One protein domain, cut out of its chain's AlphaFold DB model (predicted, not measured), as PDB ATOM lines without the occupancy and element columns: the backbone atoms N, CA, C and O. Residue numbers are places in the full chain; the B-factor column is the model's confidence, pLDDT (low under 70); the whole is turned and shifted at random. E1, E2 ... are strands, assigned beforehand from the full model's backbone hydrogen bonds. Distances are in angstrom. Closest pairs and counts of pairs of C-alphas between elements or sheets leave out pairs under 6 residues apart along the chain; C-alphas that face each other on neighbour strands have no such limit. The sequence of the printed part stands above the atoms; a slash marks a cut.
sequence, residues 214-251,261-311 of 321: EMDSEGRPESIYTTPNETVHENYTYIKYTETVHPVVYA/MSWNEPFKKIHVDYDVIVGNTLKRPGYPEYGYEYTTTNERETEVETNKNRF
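What this domain is: This is residues 214 to 251 and 261 to 311 of the 321 residues of an uncharacterized protein of Bacteroides xylanisolvens (UniProt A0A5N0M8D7). The domain is a long, narrow, twisted ribbon of antiparallel strands, built on the hairpin of E4 and E5, with E1 along one side of E4 and the short E3 on that same side at the ribbon's other end. Near the hairpin's turn E4 bends by 101 degrees at residue 279, and before E1 a stretch with no named element, residues 214 to 230, runs back along the ribbon. The printed part has 89 residues, with no named helix and five strands in the order E1, E2, E3, E4, E5; the class is all strand. The sheet of E1, E3, E4 and E5 is branched, its neighbour pairs antiparallel. The whole is only just extended, close to loose, with a radius of gyration of the C-alphas of 18.6 A, and its spans of 62 by 26 by 14 A make a rod.

Where its parts are: E4, residues 261 to 282, is the longest strand, 53.6 A from C-alpha 261 at (46.705, 36.346, 17.280) to C-alpha 282 at (24.008, 31.367, 65.593). E5, residues 292 to 311, measures 43.4 A and ends with C-alpha 311 at (42.555, 32.650, 23.407); it bends by 85 degrees at residue 298. E1, residues 231 to 241, measures 31.1 A and begins with C-alpha 231 at (34.246, 19.509, 63.611). E2, residues 245 to 247, and E3, residues 249 to 251, are short; E2 runs on into E3 across a break of 1 residue, at 16 degrees.

How they stand to each other: E4 has three neighbours. E5 lies on one side of it, beside residues 262 to 282, antiparallel at 170 degrees; N 271 and O 302 are within hydrogen-bond range at 2.8 A, as are N 297 and O 275 at 2.9 A. On the other side lie E1, beside residues 266 to 277, and E3, beside residues 261 to 262. E1 is antiparallel to E4 at 162 degrees, with N 240 and O 268 at 2.8 A; C-alphas 241 and 267, which face each other, are 4.1 A apart. E3 is antiparallel to E4 at 151 degrees, with N 249 and O 262 at 2.8 A. E1, E3 and E5 are edge strands. E2 pairs with no named strand; its closest C-alpha to E4 is that of Pro 247, 6.0 A from that of Trp 263. E1 and E3 are apart.

The domain as a whole: The C-alphas of Ala 251 and Gly 286, the two farthest apart, are 62.7 A from each other. Residues 252 to 260 are not printed, and C-alphas 251 and 261 are 6.7 A apart across this cut. Of the links printed whole, E1 to E2 and E2 to E3 are tight and E4 to E5 is short. The mean pLDDT of the printed part is 91.3; residues 214 to 219 are under 70.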
ATOM      1  N   GLU A 214      43.655  41.974  35.908       68.12
ATOM      2  CA  GLU A 214      43.556  41.135  37.089       68.12
ATOM      3  C   GLU A 214      42.389  40.170  36.901       68.12
ATOM      4  O   GLU A 214      41.303  40.553  36.471       68.12
ATOM      5  N   MET A 215      42.629  38.897  37.195       69.12
ATOM      6  CA  MET A 215      41.564  37.910  37.243       69.12
ATOM      7  C   MET A 215      41.201  37.639  38.689       69.12
ATOM      8  O   MET A 215      42.073  37.320  39.505       69.12
ATOM      9  N   ASP A 216      39.906  37.737  38.980       62.97
ATOM     10  CA  ASP A 216      39.368  37.377  40.281       62.97
ATOM     11  C   ASP A 216      39.725  35.923  40.589       62.97
ATOM     12  O   ASP A 216      39.377  34.990  39.864       62.97
ATOM     13  N   SER A 217      40.440  35.713  41.694       60.72
ATOM     14  CA  SER A 217      40.576  34.375  42.252       60.72
ATOM     15  C   SER A 217      39.236  33.957  42.841       60.72
ATOM     16  O   SER A 217      38.657  34.714  43.626       60.72
ATOM     17  N   GLU A 218      38.775  32.746  42.535       66.44
ATOM     18  CA  GLU A 218      37.574  32.212  43.172       66.44
ATOM     19  C   GLU A 218      37.727  32.227  44.699       66.44
ATOM     20  O   GLU A 218      38.690  31.704  45.268       66.44
ATOM     21  N   GLY A 219      36.770  32.864  45.376       64.69
ATOM     22  CA  GLY A 219      36.710  32.870  46.830       64.69
ATOM     23  C   GLY A 219      36.402  31.480  47.388       64.69
ATOM     24  O   GLY A 219      35.827  30.626  46.713       64.69
ATOM     25  N   ARG A 220      36.741  31.257  48.664       79.25
ATOM     26  CA  ARG A 220      36.354  30.031  49.372       79.25
ATOM     27  C   ARG A 220      34.831  29.842  49.273       79.25
ATOM     28  O   ARG A 220      34.106  30.776  49.625       79.25
ATOM     29  N   PRO A 221      34.338  28.651  48.897       79.44
ATOM     30  CA  PRO A 221      32.912  28.359  48.947       79.44
ATOM     31  C   PRO A 221      32.353  28.627  50.350       79.44
ATOM     32  O   PRO A 221      32.886  28.133  51.348       79.44
ATOM     33  N   GLU A 222      31.282  29.414  50.443       81.31
ATOM     34  CA  GLU A 222      30.588  29.606  51.715       81.31
ATOM     35  C   GLU A 222      29.635  28.436  51.986       81.31
ATOM     36  O   GLU A 222      28.616  28.268  51.315       81.31
ATOM     37  N   SER A 223      29.940  27.657  53.023       88.69
ATOM     38  CA  SER A 223      29.070  26.592  53.530       88.69
ATOM     39  C   SER A 223      28.252  27.053  54.740       88.69
ATOM     40  O   SER A 223      28.709  27.846  55.570       88.69
ATOM     41  N   ILE A 224      27.032  26.520  54.864       93.00
ATOM     42  CA  ILE A 224      26.151  26.737  56.020       93.00
ATOM     43  C   ILE A 224      26.250  25.533  56.960       93.00
ATOM     44  O   ILE A 224      25.812  24.435  56.623       93.00
ATOM     45  N   TYR A 225      26.757  25.761  58.172       94.38
ATOM     46  CA  TYR A 225      26.888  24.729  59.203       94.38
ATOM     47  C   TYR A 225      25.721  24.793  60.186       94.38
ATOM     48  O   TYR A 225      25.657  25.682  61.036       94.38
ATOM     49  N   THR A 226      24.770  23.865  60.071       94.06
ATOM     50  CA  THR A 226      23.532  23.860  60.875       94.06
ATOM     51  C   THR A 226      23.603  23.010  62.142       94.06
ATOM     52  O   THR A 226      22.630  22.964  62.893       94.06
ATOM     53  N   THR A 227      24.721  22.333  62.398       94.62
ATOM     54  CA  THR A 227      24.911  21.500  63.590       94.62
ATOM     55  C   THR A 227      25.971  22.142  64.488       94.62
ATOM     56  O   THR A 227      27.089  22.366  64.035       94.62
ATOM     57  N   PRO A 228      25.662  22.477  65.752       95.50
ATOM     58  CA  PRO A 228      26.607  23.169  66.625       95.50
ATOM     59  C   PRO A 228      27.610  22.223  67.299       95.50
ATOM     60  O   PRO A 228      27.283  21.075  67.600       95.50
ATOM     61  N   ASN A 229      28.770  22.761  67.690       95.38
ATOM     62  CA  ASN A 229      29.836  22.067  68.437       95.38
ATOM     63  C   ASN A 229      30.404  20.821  67.739       95.38
ATOM     64  O   ASN A 229      30.829  19.877  68.413       95.38
ATOM     65  N   GLU A 230      30.407  20.803  66.412       95.94
ATOM     66  CA  GLU A 230      31.041  19.746  65.632       95.94
ATOM     67  C   GLU A 230      32.322  20.229  64.952       95.94
ATOM     68  O   GLU A 230      32.595  21.426  64.838       95.94
ATOM     69  N   THR A 231      33.127  19.265  64.514       96.56
ATOM     70  CA  THR A 231      34.246  19.509  63.611       96.56
ATOM     71  C   THR A 231      33.957  18.797  62.302       96.56
ATOM     72  O   THR A 231      33.757  17.582  62.304       96.56
ATOM     73  N   VAL A 232      33.921  19.552  61.209       96.06
ATOM     74  CA  VAL A 232      33.673  19.039  59.857       96.06
ATOM     75  C   VAL A 232      34.967  19.142  59.068       96.06
ATOM     76  O   VAL A 232      35.588  20.199  59.054       96.06
ATOM     77  N   HIS A 233      35.379  18.048  58.436       95.88
ATOM     78  CA  HIS A 233      36.492  18.081  57.496       95.88
ATOM     79  C   HIS A 233      35.962  18.452  56.115       95.88
ATOM     80  O   HIS A 233      35.036  17.808  55.619       95.88
ATOM     81  N   GLU A 234      36.544  19.481  55.519       95.06
ATOM     82  CA  GLU A 234      36.090  20.080  54.272       95.06
ATOM     83  C   GLU A 234      37.254  20.199  53.301       95.06
ATOM     84  O   GLU A 234      38.417  20.336  53.691       95.06
ATOM     85  N   ASN A 235      36.923  20.175  52.018       93.88
ATOM     86  CA  ASN A 235      37.884  20.443  50.969       93.88
ATOM     87  C   ASN A 235      37.221  21.128  49.779       93.88
ATOM     88  O   ASN A 235      36.024  20.978  49.537       93.88
ATOM     89  N   TYR A 236      38.018  21.879  49.032       91.56
ATOM     90  CA  TYR A 236      37.626  22.432  47.741       91.56
ATOM     91  C   TYR A 236      38.848  22.531  46.835       91.56
ATOM     92  O   TYR A 236      39.991  22.424  47.280       91.56
ATOM     93  N   THR A 237      38.600  22.714  45.545       90.19
ATOM     94  CA  THR A 237      39.644  23.038  44.574       90.19
ATOM     95  C   THR A 237      39.310  24.392  43.980       90.19
ATOM     96  O   THR A 237      38.147  24.626  43.670       90.19
ATOM     97  N   TYR A 238      40.307  25.260  43.838       88.56
ATOM     98  CA  TYR A 238      40.152  26.563  43.194       88.56
ATOM     99  C   TYR A 238      41.257  26.803  42.164       88.56
ATOM    100  O   TYR A 238      42.312  26.150  42.183       88.56
ATOM    101  N   ILE A 239      41.003  27.742  41.254       88.38
ATOM    102  CA  ILE A 239      41.958  28.186  40.242       88.38
ATOM    103  C   ILE A 239      42.736  29.391  40.756       88.38
ATOM    104  O   ILE A 239      42.177  30.373  41.236       88.38
ATOM    105  N   LYS A 240      44.059  29.314  40.626       88.88
ATOM    106  CA  LYS A 240      44.974  30.416  40.895       88.88
ATOM    107  C   LYS A 240      45.727  30.779  39.627       88.88
ATOM    108  O   LYS A 240      46.640  30.051  39.224       88.88
ATOM    109  N   TYR A 241      45.383  31.908  39.022       87.62
ATOM    110  CA  TYR A 241      46.158  32.455  37.914       87.62
ATOM    111  C   TYR A 241      47.554  32.867  38.381       87.62
ATOM    112  O   TYR A 241      47.763  33.308  39.512       87.62
ATOM    113  N   THR A 242      48.541  32.623  37.523       85.69
ATOM    114  CA  THR A 242      49.964  32.754  37.881       85.69
ATOM    115  C   THR A 242      50.621  34.011  37.331       85.69
ATOM    116  O   THR A 242      51.717  34.359  37.767       85.69
ATOM    117  N   GLU A 243      49.954  34.689  36.403       86.00
ATOM    118  CA  GLU A 243      50.413  35.898  35.727       86.00
ATOM    119  C   GLU A 243      49.196  36.803  35.501       86.00
ATOM    120  O   GLU A 243      48.120  36.284  35.218       86.00
ATOM    121  N   THR A 244      49.369  38.119  35.619       83.56
ATOM    122  CA  THR A 244      48.362  39.131  35.228       83.56
ATOM    123  C   THR A 244      48.666  39.718  33.848       83.56
ATOM    124  O   THR A 244      47.778  40.111  33.103       83.56
ATOM    125  N   VAL A 245      49.947  39.702  33.458       88.06
ATOM    126  CA  VAL A 245      50.421  40.193  32.164       88.06
ATOM    127  C   VAL A 245      50.626  39.027  31.204       88.06
ATOM    128  O   VAL A 245      51.498  38.182  31.419       88.06
ATOM    129  N   HIS A 246      49.902  39.024  30.088       91.50
ATOM    130  CA  HIS A 246      49.945  37.949  29.100       91.50
ATOM    131  C   HIS A 246      50.556  38.414  27.769       91.50
ATOM    132  O   HIS A 246      50.028  39.323  27.121       91.50
ATOM    133  N   PRO A 247      51.653  37.788  27.299       94.75
ATOM    134  CA  PRO A 247      52.206  38.068  25.979       94.75
ATOM    135  C   PRO A 247      51.259  37.643  24.854       94.75
ATOM    136  O   PRO A 247      50.823  36.489  24.781       94.75
ATOM    137  N   VAL A 248      51.016  38.557  23.919       96.88
ATOM    138  CA  VAL A 248      50.246  38.298  22.706       96.88
ATOM    139  C   VAL A 248      51.189  37.836  21.601       96.88
ATOM    140  O   VAL A 248      52.149  38.503  21.223       96.88
ATOM    141  N   VAL A 249      50.902  36.659  21.055       96.88
ATOM    142  CA  VAL A 249      51.683  36.025  19.996       96.88
ATOM    143  C   VAL A 249      50.974  36.194  18.661       96.88
ATOM    144  O   VAL A 249      49.829  35.768  18.487       96.88
ATOM    145  N   TYR A 250      51.700  36.746  17.691       97.12
ATOM    146  CA  TYR A 250      51.250  36.907  16.314       97.12
ATOM    147  C   TYR A 250      51.960  35.928  15.381       97.12
ATOM    148  O   TYR A 250      53.162  35.688  15.499       97.12
ATOM    149  N   ALA A 251      51.223  35.394  14.408       96.69
ATOM    150  CA  ALA A 251      51.813  34.729  13.249       96.69
ATOM    151  C   ALA A 251      51.473  35.510  11.984       96.69
ATOM    152  O   ALA A 251      50.389  36.090  11.889       96.69
ATOM    153  N   MET A 261      46.370  35.651  16.037       97.44
ATOM    154  CA  MET A 261      46.705  36.346  17.280       97.44
ATOM    155  C   MET A 261      46.259  35.453  18.435       97.44
ATOM    156  O   MET A 261      45.185  34.861  18.354       97.44
ATOM    157  N   SER A 262      47.070  35.292  19.472       97.06
ATOM    158  CA  SER A 262      46.725  34.428  20.605       97.06
ATOM    159  C   SER A 262      47.516  34.769  21.847       97.06
ATOM    160  O   SER A 262      48.672  35.159  21.733       97.06
ATOM    161  N   TRP A 263      46.950  34.487  23.008       95.75
ATOM    162  CA  TRP A 263      47.658  34.486  24.283       95.75
ATOM    163  C   TRP A 263      47.187  33.293  25.113       95.75
ATOM    164  O   TRP A 263      46.268  32.561  24.721       95.75
ATOM    165  N   ASN A 264      47.868  33.051  26.228       94.19
ATOM    166  CA  ASN A 264      47.437  32.059  27.201       94.19
ATOM    167  C   ASN A 264      47.333  32.705  28.575       94.19
ATOM    168  O   ASN A 264      48.134  33.581  28.890       94.19
ATOM    169  N   GLU A 265      46.440  32.164  29.388       91.69
ATOM    170  CA  GLU A 265      46.303  32.489  30.805       91.69
ATOM    171  C   GLU A 265      46.789  31.295  31.627       91.69
ATOM    172  O   GLU A 265      46.068  30.302  31.753       91.69
ATOM    173  N   PRO A 266      48.036  31.302  32.116       92.25
ATOM    174  CA  PRO A 266      48.553  30.199  32.905       92.25
ATOM    175  C   PRO A 266      47.954  30.199  34.313       92.25
ATOM    176  O   PRO A 266      47.987  31.209  35.023       92.25
ATOM    177  N   PHE A 267      47.487  29.036  34.754       91.38
ATOM    178  CA  PHE A 267      46.902  28.852  36.074       91.38
ATOM    179  C   PHE A 267      47.377  27.569  36.753       91.38
ATOM    180  O   PHE A 267      47.901  26.635  36.134       91.38
ATOM    181  N   LYS A 268      47.146  27.522  38.062       92.25
ATOM    182  CA  LYS A 268      47.312  26.345  38.907       92.25
ATOM    183  C   LYS A 268      45.979  25.967  39.526       92.25
ATOM    184  O   LYS A 268      45.285  26.834  40.043       92.25
ATOM    185  N   LYS A 269      45.656  24.677  39.528       91.56
ATOM    186  CA  LYS A 269      44.590  24.135  40.372       91.56
ATOM    187  C   LYS A 269      45.178  23.830  41.739       91.56
ATOM    188  O   LYS A 269      46.149  23.071  41.843       91.56
ATOM    189  N   ILE A 270      44.596  24.423  42.770       92.44
ATOM    190  CA  ILE A 270      45.005  24.246  44.159       92.44
ATOM    191  C   ILE A 270      43.886  23.520  44.893       92.44
ATOM    192  O   ILE A 270      42.757  23.998  44.937       92.44
ATOM    193  N   HIS A 271      44.204  22.359  45.460       93.75
ATOM    194  CA  HIS A 271      43.325  21.650  46.379       93.75
ATOM    195  C   HIS A 271      43.592  22.122  47.804       93.75
ATOM    196  O   HIS A 271      44.750  22.182  48.223       93.75
ATOM    197  N   VAL A 272      42.533  22.439  48.538       94.25
ATOM    198  CA  VAL A 272      42.596  22.902  49.921       94.25
ATOM    199  C   VAL A 272      41.852  21.919  50.800       94.25
ATOM    200  O   VAL A 272      40.652  21.739  50.623       94.25
ATOM    201  N   ASP A 273      42.549  21.348  51.776       95.81
ATOM    202  CA  ASP A 273      41.973  20.552  52.860       95.81
ATOM    203  C   ASP A 273      41.985  21.377  54.149       95.81
ATOM    204  O   ASP A 273      42.990  22.020  54.461       95.81
ATOM    205  N   TYR A 274      40.898  21.363  54.916       95.31
ATOM    206  CA  TYR A 274      40.817  22.076  56.192       95.31
ATOM    207  C   TYR A 274      39.754  21.484  57.114       95.31
ATOM    208  O   TYR A 274      38.868  20.742  56.697       95.31
ATOM    209  N   ASP A 275      39.819  21.865  58.386       96.75
ATOM    210  CA  ASP A 275      38.794  21.531  59.369       96.75
ATOM    211  C   ASP A 275      37.999  22.782  59.747       96.75
ATOM    212  O   ASP A 275      38.559  23.850  60.015       96.75
ATOM    213  N   VAL A 276      36.681  22.638  59.823       96.00
ATOM    214  CA  VAL A 276      35.750  23.646  60.326       96.00
ATOM    215  C   VAL A 276      35.348  23.293  61.742       96.00
ATOM    216  O   VAL A 276      34.751  22.248  61.978       96.00
ATOM    217  N   ILE A 277      35.631  24.184  62.687       96.62
ATOM    218  CA  ILE A 277      35.192  24.072  64.076       96.62
ATOM    219  C   ILE A 277      33.941  24.931  64.239       96.62
ATOM    220  O   ILE A 277      34.029  26.162  64.297       96.62
ATOM    221  N   VAL A 278      32.783  24.278  64.308       96.94
ATOM    222  CA  VAL A 278      31.482  24.937  64.434       96.94
ATOM    223  C   VAL A 278      31.207  25.255  65.901       96.94
ATOM    224  O   VAL A 278      31.258  24.383  66.769       96.94
ATOM    225  N   GLY A 279      30.908  26.516  66.195       96.06
ATOM    226  CA  GLY A 279      30.551  26.980  67.530       96.06
ATOM    227  C   GLY A 279      29.119  26.615  67.928       96.06
ATOM    228  O   GLY A 279      28.458  25.774  67.323       96.06
ATOM    229  N   ASN A 280      28.616  27.277  68.971       95.88
ATOM    230  CA  ASN A 280      27.223  27.151  69.420       95.88
ATOM    231  C   ASN A 280      26.396  28.433  69.243       95.88
ATOM    232  O   ASN A 280      25.208  28.449  69.565       95.88
ATOM    233  N   THR A 281      27.022  29.504  68.760       96.38
ATOM    234  CA  THR A 281      26.374  30.796  68.530       96.38
ATOM    235  C   THR A 281      25.861  30.841  67.102       96.38
ATOM    236  O   THR A 281      26.583  30.493  66.174       96.38
ATOM    237  N   LEU A 282      24.592  31.206  66.923       95.81
ATOM    238  CA  LEU A 282      24.008  31.367  65.593       95.81
ATOM    239  C   LEU A 282      24.657  32.556  64.886       95.81
ATOM    240  O   LEU A 282      24.701  33.640  65.466       95.81
ATOM    241  N   LYS A 283      25.040  32.382  63.614       93.81
ATOM    242  CA  LYS A 283      25.581  33.465  62.770       93.81
ATOM    243  C   LYS A 283      24.601  34.639  62.686       93.81
ATOM    244  O   LYS A 283      24.997  35.801  62.651       93.81
ATOM    245  N   ARG A 284      23.297  34.334  62.685       93.94
ATOM    246  CA  ARG A 284      22.219  35.325  62.720       93.94
ATOM    247  C   ARG A 284      21.157  34.954  63.762       93.94
ATOM    248  O   ARG A 284      20.344  34.056  63.526       93.94
ATOM    249  N   PRO A 285      21.109  35.649  64.914       92.12
ATOM    250  CA  PRO A 285      20.072  35.425  65.915       92.12
ATOM    251  C   PRO A 285      18.663  35.576  65.319       92.12
ATOM    252  O   PRO A 285      18.363  36.571  64.662       92.12
ATOM    253  N   GLY A 286      17.799  34.581  65.546       91.44
ATOM    254  CA  GLY A 286      16.426  34.542  65.021       91.44
ATOM    255  C   GLY A 286      16.259  33.864  63.656       91.44
ATOM    256  O   GLY A 286      15.121  33.641  63.256       91.44
ATOM    257  N   TYR A 287      17.357  33.493  62.992       92.88
ATOM    258  CA  TYR A 287      17.348  32.843  61.679       92.88
ATOM    259  C   TYR A 287      18.298  31.626  61.673       92.88
ATOM    260  O   TYR A 287      19.421  31.716  61.169       92.88
ATOM    261  N   PRO A 288      17.902  30.498  62.301       89.56
ATOM    262  CA  PRO A 288      18.759  29.319  62.458       89.56
ATOM    263  C   PRO A 288      19.180  28.665  61.132       89.56
ATOM    264  O   PRO A 288      20.172  27.945  61.096       89.56
ATOM    265  N   GLU A 289      18.468  28.935  60.041       92.88
ATOM    266  CA  GLU A 289      18.800  28.473  58.694       92.88
ATOM    267  C   GLU A 289      20.119  29.042  58.150       92.88
ATOM    268  O   GLU A 289      20.680  28.467  57.226       92.88
ATOM    269  N   TYR A 290      20.646  30.124  58.738       92.69
ATOM    270  CA  TYR A 290      21.974  30.661  58.404       92.69
ATOM    271  C   TYR A 290      23.112  29.966  59.165       92.69
ATOM    272  O   TYR A 290      24.276  30.337  59.006       92.69
ATOM    273  N   GLY A 291      22.786  28.968  59.990       95.38
ATOM    274  CA  GLY A 291      23.755  28.151  60.702       95.38
ATOM    275  C   GLY A 291      24.459  28.861  61.858       95.38
ATOM    276  O   GLY A 291      24.044  29.916  62.357       95.38
ATOM    277  N   TYR A 292      25.530  28.228  62.313       96.44
ATOM    278  CA  TYR A 292      26.341  28.643  63.447       96.44
ATOM    279  C   TYR A 292      27.623  29.346  62.993       96.44
ATOM    280  O   TYR A 292      28.132  29.116  61.897       96.44
ATOM    281  N   GLU A 293      28.147  30.216  63.852       95.88
ATOM    282  CA  GLU A 293      29.494  30.763  63.714       95.88
ATOM    283  C   GLU A 293      30.523  29.629  63.746       95.88
ATOM    284  O   GLU A 293      30.367  28.653  64.486       95.88
ATOM    285  N   TYR A 294      31.588  29.760  62.964       94.81
ATOM    286  CA  TYR A 294      32.638  28.755  62.870       94.81
ATOM    287  C   TYR A 294      34.011  29.397  62.676       94.81
ATOM    288  O   TYR A 294      34.132  30.565  62.312       94.81
ATOM    289  N   THR A 295      35.055  28.609  62.916       94.94
ATOM    290  CA  THR A 295      36.445  28.963  62.600       94.94
ATOM    291  C   THR A 295      37.074  27.851  61.773       94.94
ATOM    292  O   THR A 295      36.647  26.702  61.873       94.94
ATOM    293  N   THR A 296      38.076  28.176  60.958       93.62
ATOM    294  CA  THR A 296      38.790  27.182  60.148       93.62
ATOM    295  C   THR A 296      40.196  26.952  60.680       93.62
ATOM    296  O   THR A 296      40.861  27.880  61.142       93.62
ATOM    297  N   THR A 297      40.651  25.703  60.643       95.38
ATOM    298  CA  THR A 297      41.984  25.295  61.099       95.38
ATOM    299  C   THR A 297      42.558  24.195  60.207       95.38
ATOM    300  O   THR A 297      41.875  23.698  59.317       95.38
ATOM    301  N   ASN A 298      43.819  23.825  60.449       94.44
ATOM    302  CA  ASN A 298      44.542  22.769  59.729       94.44
ATOM    303  C   ASN A 298      44.537  22.922  58.202       94.44
ATOM    304  O   ASN A 298      44.624  21.931  57.483       94.44
ATOM    305  N   GLU A 299      44.453  24.160  57.716       95.25
ATOM    306  CA  GLU A 299      44.393  24.428  56.288       95.25
ATOM    307  C   GLU A 299      45.694  24.016  55.601       95.25
ATOM    308  O   GLU A 299      46.798  24.381  56.026       95.25
ATOM    309  N   ARG A 300      45.553  23.231  54.535       95.50
ATOM    310  CA  ARG A 300      46.654  22.750  53.720       95.50
ATOM    311  C   ARG A 300      46.304  22.890  52.252       95.50
ATOM    312  O   ARG A 300      45.371  22.263  51.768       95.50
ATOM    313  N   GLU A 301      47.142  23.627  51.541       95.44
ATOM    314  CA  GLU A 301      47.081  23.727  50.089       95.44
ATOM    315  C   GLU A 301      48.019  22.712  49.426       95.44
ATOM    316  O   GLU A 301      49.156  22.501  49.864       95.44
ATOM    317  N   THR A 302      47.555  22.097  48.341       96.12
ATOM    318  CA  THR A 302      48.352  21.218  47.482       96.12
ATOM    319  C   THR A 302      48.080  21.552  46.017       96.12
ATOM    320  O   THR A 302      46.934  21.568  45.580       96.12
ATOM    321  N   GLU A 303      49.133  21.801  45.237       95.50
ATOM    322  CA  GLU A 303      49.012  21.961  43.782       95.50
ATOM    323  C   GLU A 303      48.660  20.611  43.144       95.50
ATOM    324  O   GLU A 303      49.377  19.626  43.342       95.50
ATOM    325  N   VAL A 304      47.561  20.566  42.386       93.88
ATOM    326  CA  VAL A 304      47.100  19.342  41.705       93.88
ATOM    327  C   VAL A 304      47.376  19.363  40.206       93.88
ATOM    328  O   VAL A 304      47.642  18.319  39.615       93.88
ATOM    329  N   GLU A 305      47.357  20.543  39.588       93.06
ATOM    330  CA  GLU A 305      47.589  20.713  38.156       93.06
ATOM    331  C   GLU A 305      48.179  22.101  37.881       93.06
ATOM    332  O   GLU A 305      47.797  23.083  38.516       93.06
ATOM    333  N   THR A 306      49.068  22.186  36.891       94.19
ATOM    334  CA  THR A 306      49.434  23.442  36.228       94.19
ATOM    335  C   THR A 306      48.987  23.343  34.773       94.19
ATOM    336  O   THR A 306      49.375  22.405  34.070       94.19
ATOM    337  N   ASN A 307      48.188  24.302  34.313       93.75
ATOM    338  CA  ASN A 307      47.668  24.339  32.949       93.75
ATOM    339  C   ASN A 307      47.460  25.798  32.504       93.75
ATOM    340  O   ASN A 307      48.032  26.715  33.095       93.75
ATOM    341  N   LYS A 308      46.738  26.023  31.406       92.88
ATOM    342  CA  LYS A 308      46.458  27.362  30.892       92.88
ATOM    343  C   LYS A 308      45.187  27.414  30.062       92.88
ATOM    344  O   LYS A 308      44.964  26.503  29.262       92.88
ATOM    345  N   ASN A 309      44.435  28.504  30.144       92.31
ATOM    346  CA  ASN A 309      43.421  28.800  29.135       92.31
ATOM    347  C   ASN A 309      44.079  29.376  27.889       92.31
ATOM    348  O   ASN A 309      45.230  29.832  27.912       92.31
ATOM    349  N   ARG A 310      43.367  29.316  26.766       93.75
ATOM    350  CA  ARG A 310      43.892  29.786  25.486       93.75
ATOM    351  C   ARG A 310      42.861  30.592  24.724       93.75
ATOM    352  O   ARG A 310      41.793  30.086  24.399       93.75
ATOM    353  N   PHE A 311      43.291  31.769  24.297       94.38
ATOM    354  CA  PHE A 311      42.555  32.650  23.407       94.38
ATOM    355  C   PHE A 311      43.213  32.597  22.045       94.38
ATOM    356  O   PHE A 311      44.441  32.664  21.915       94.38
TER     357      PHE A 311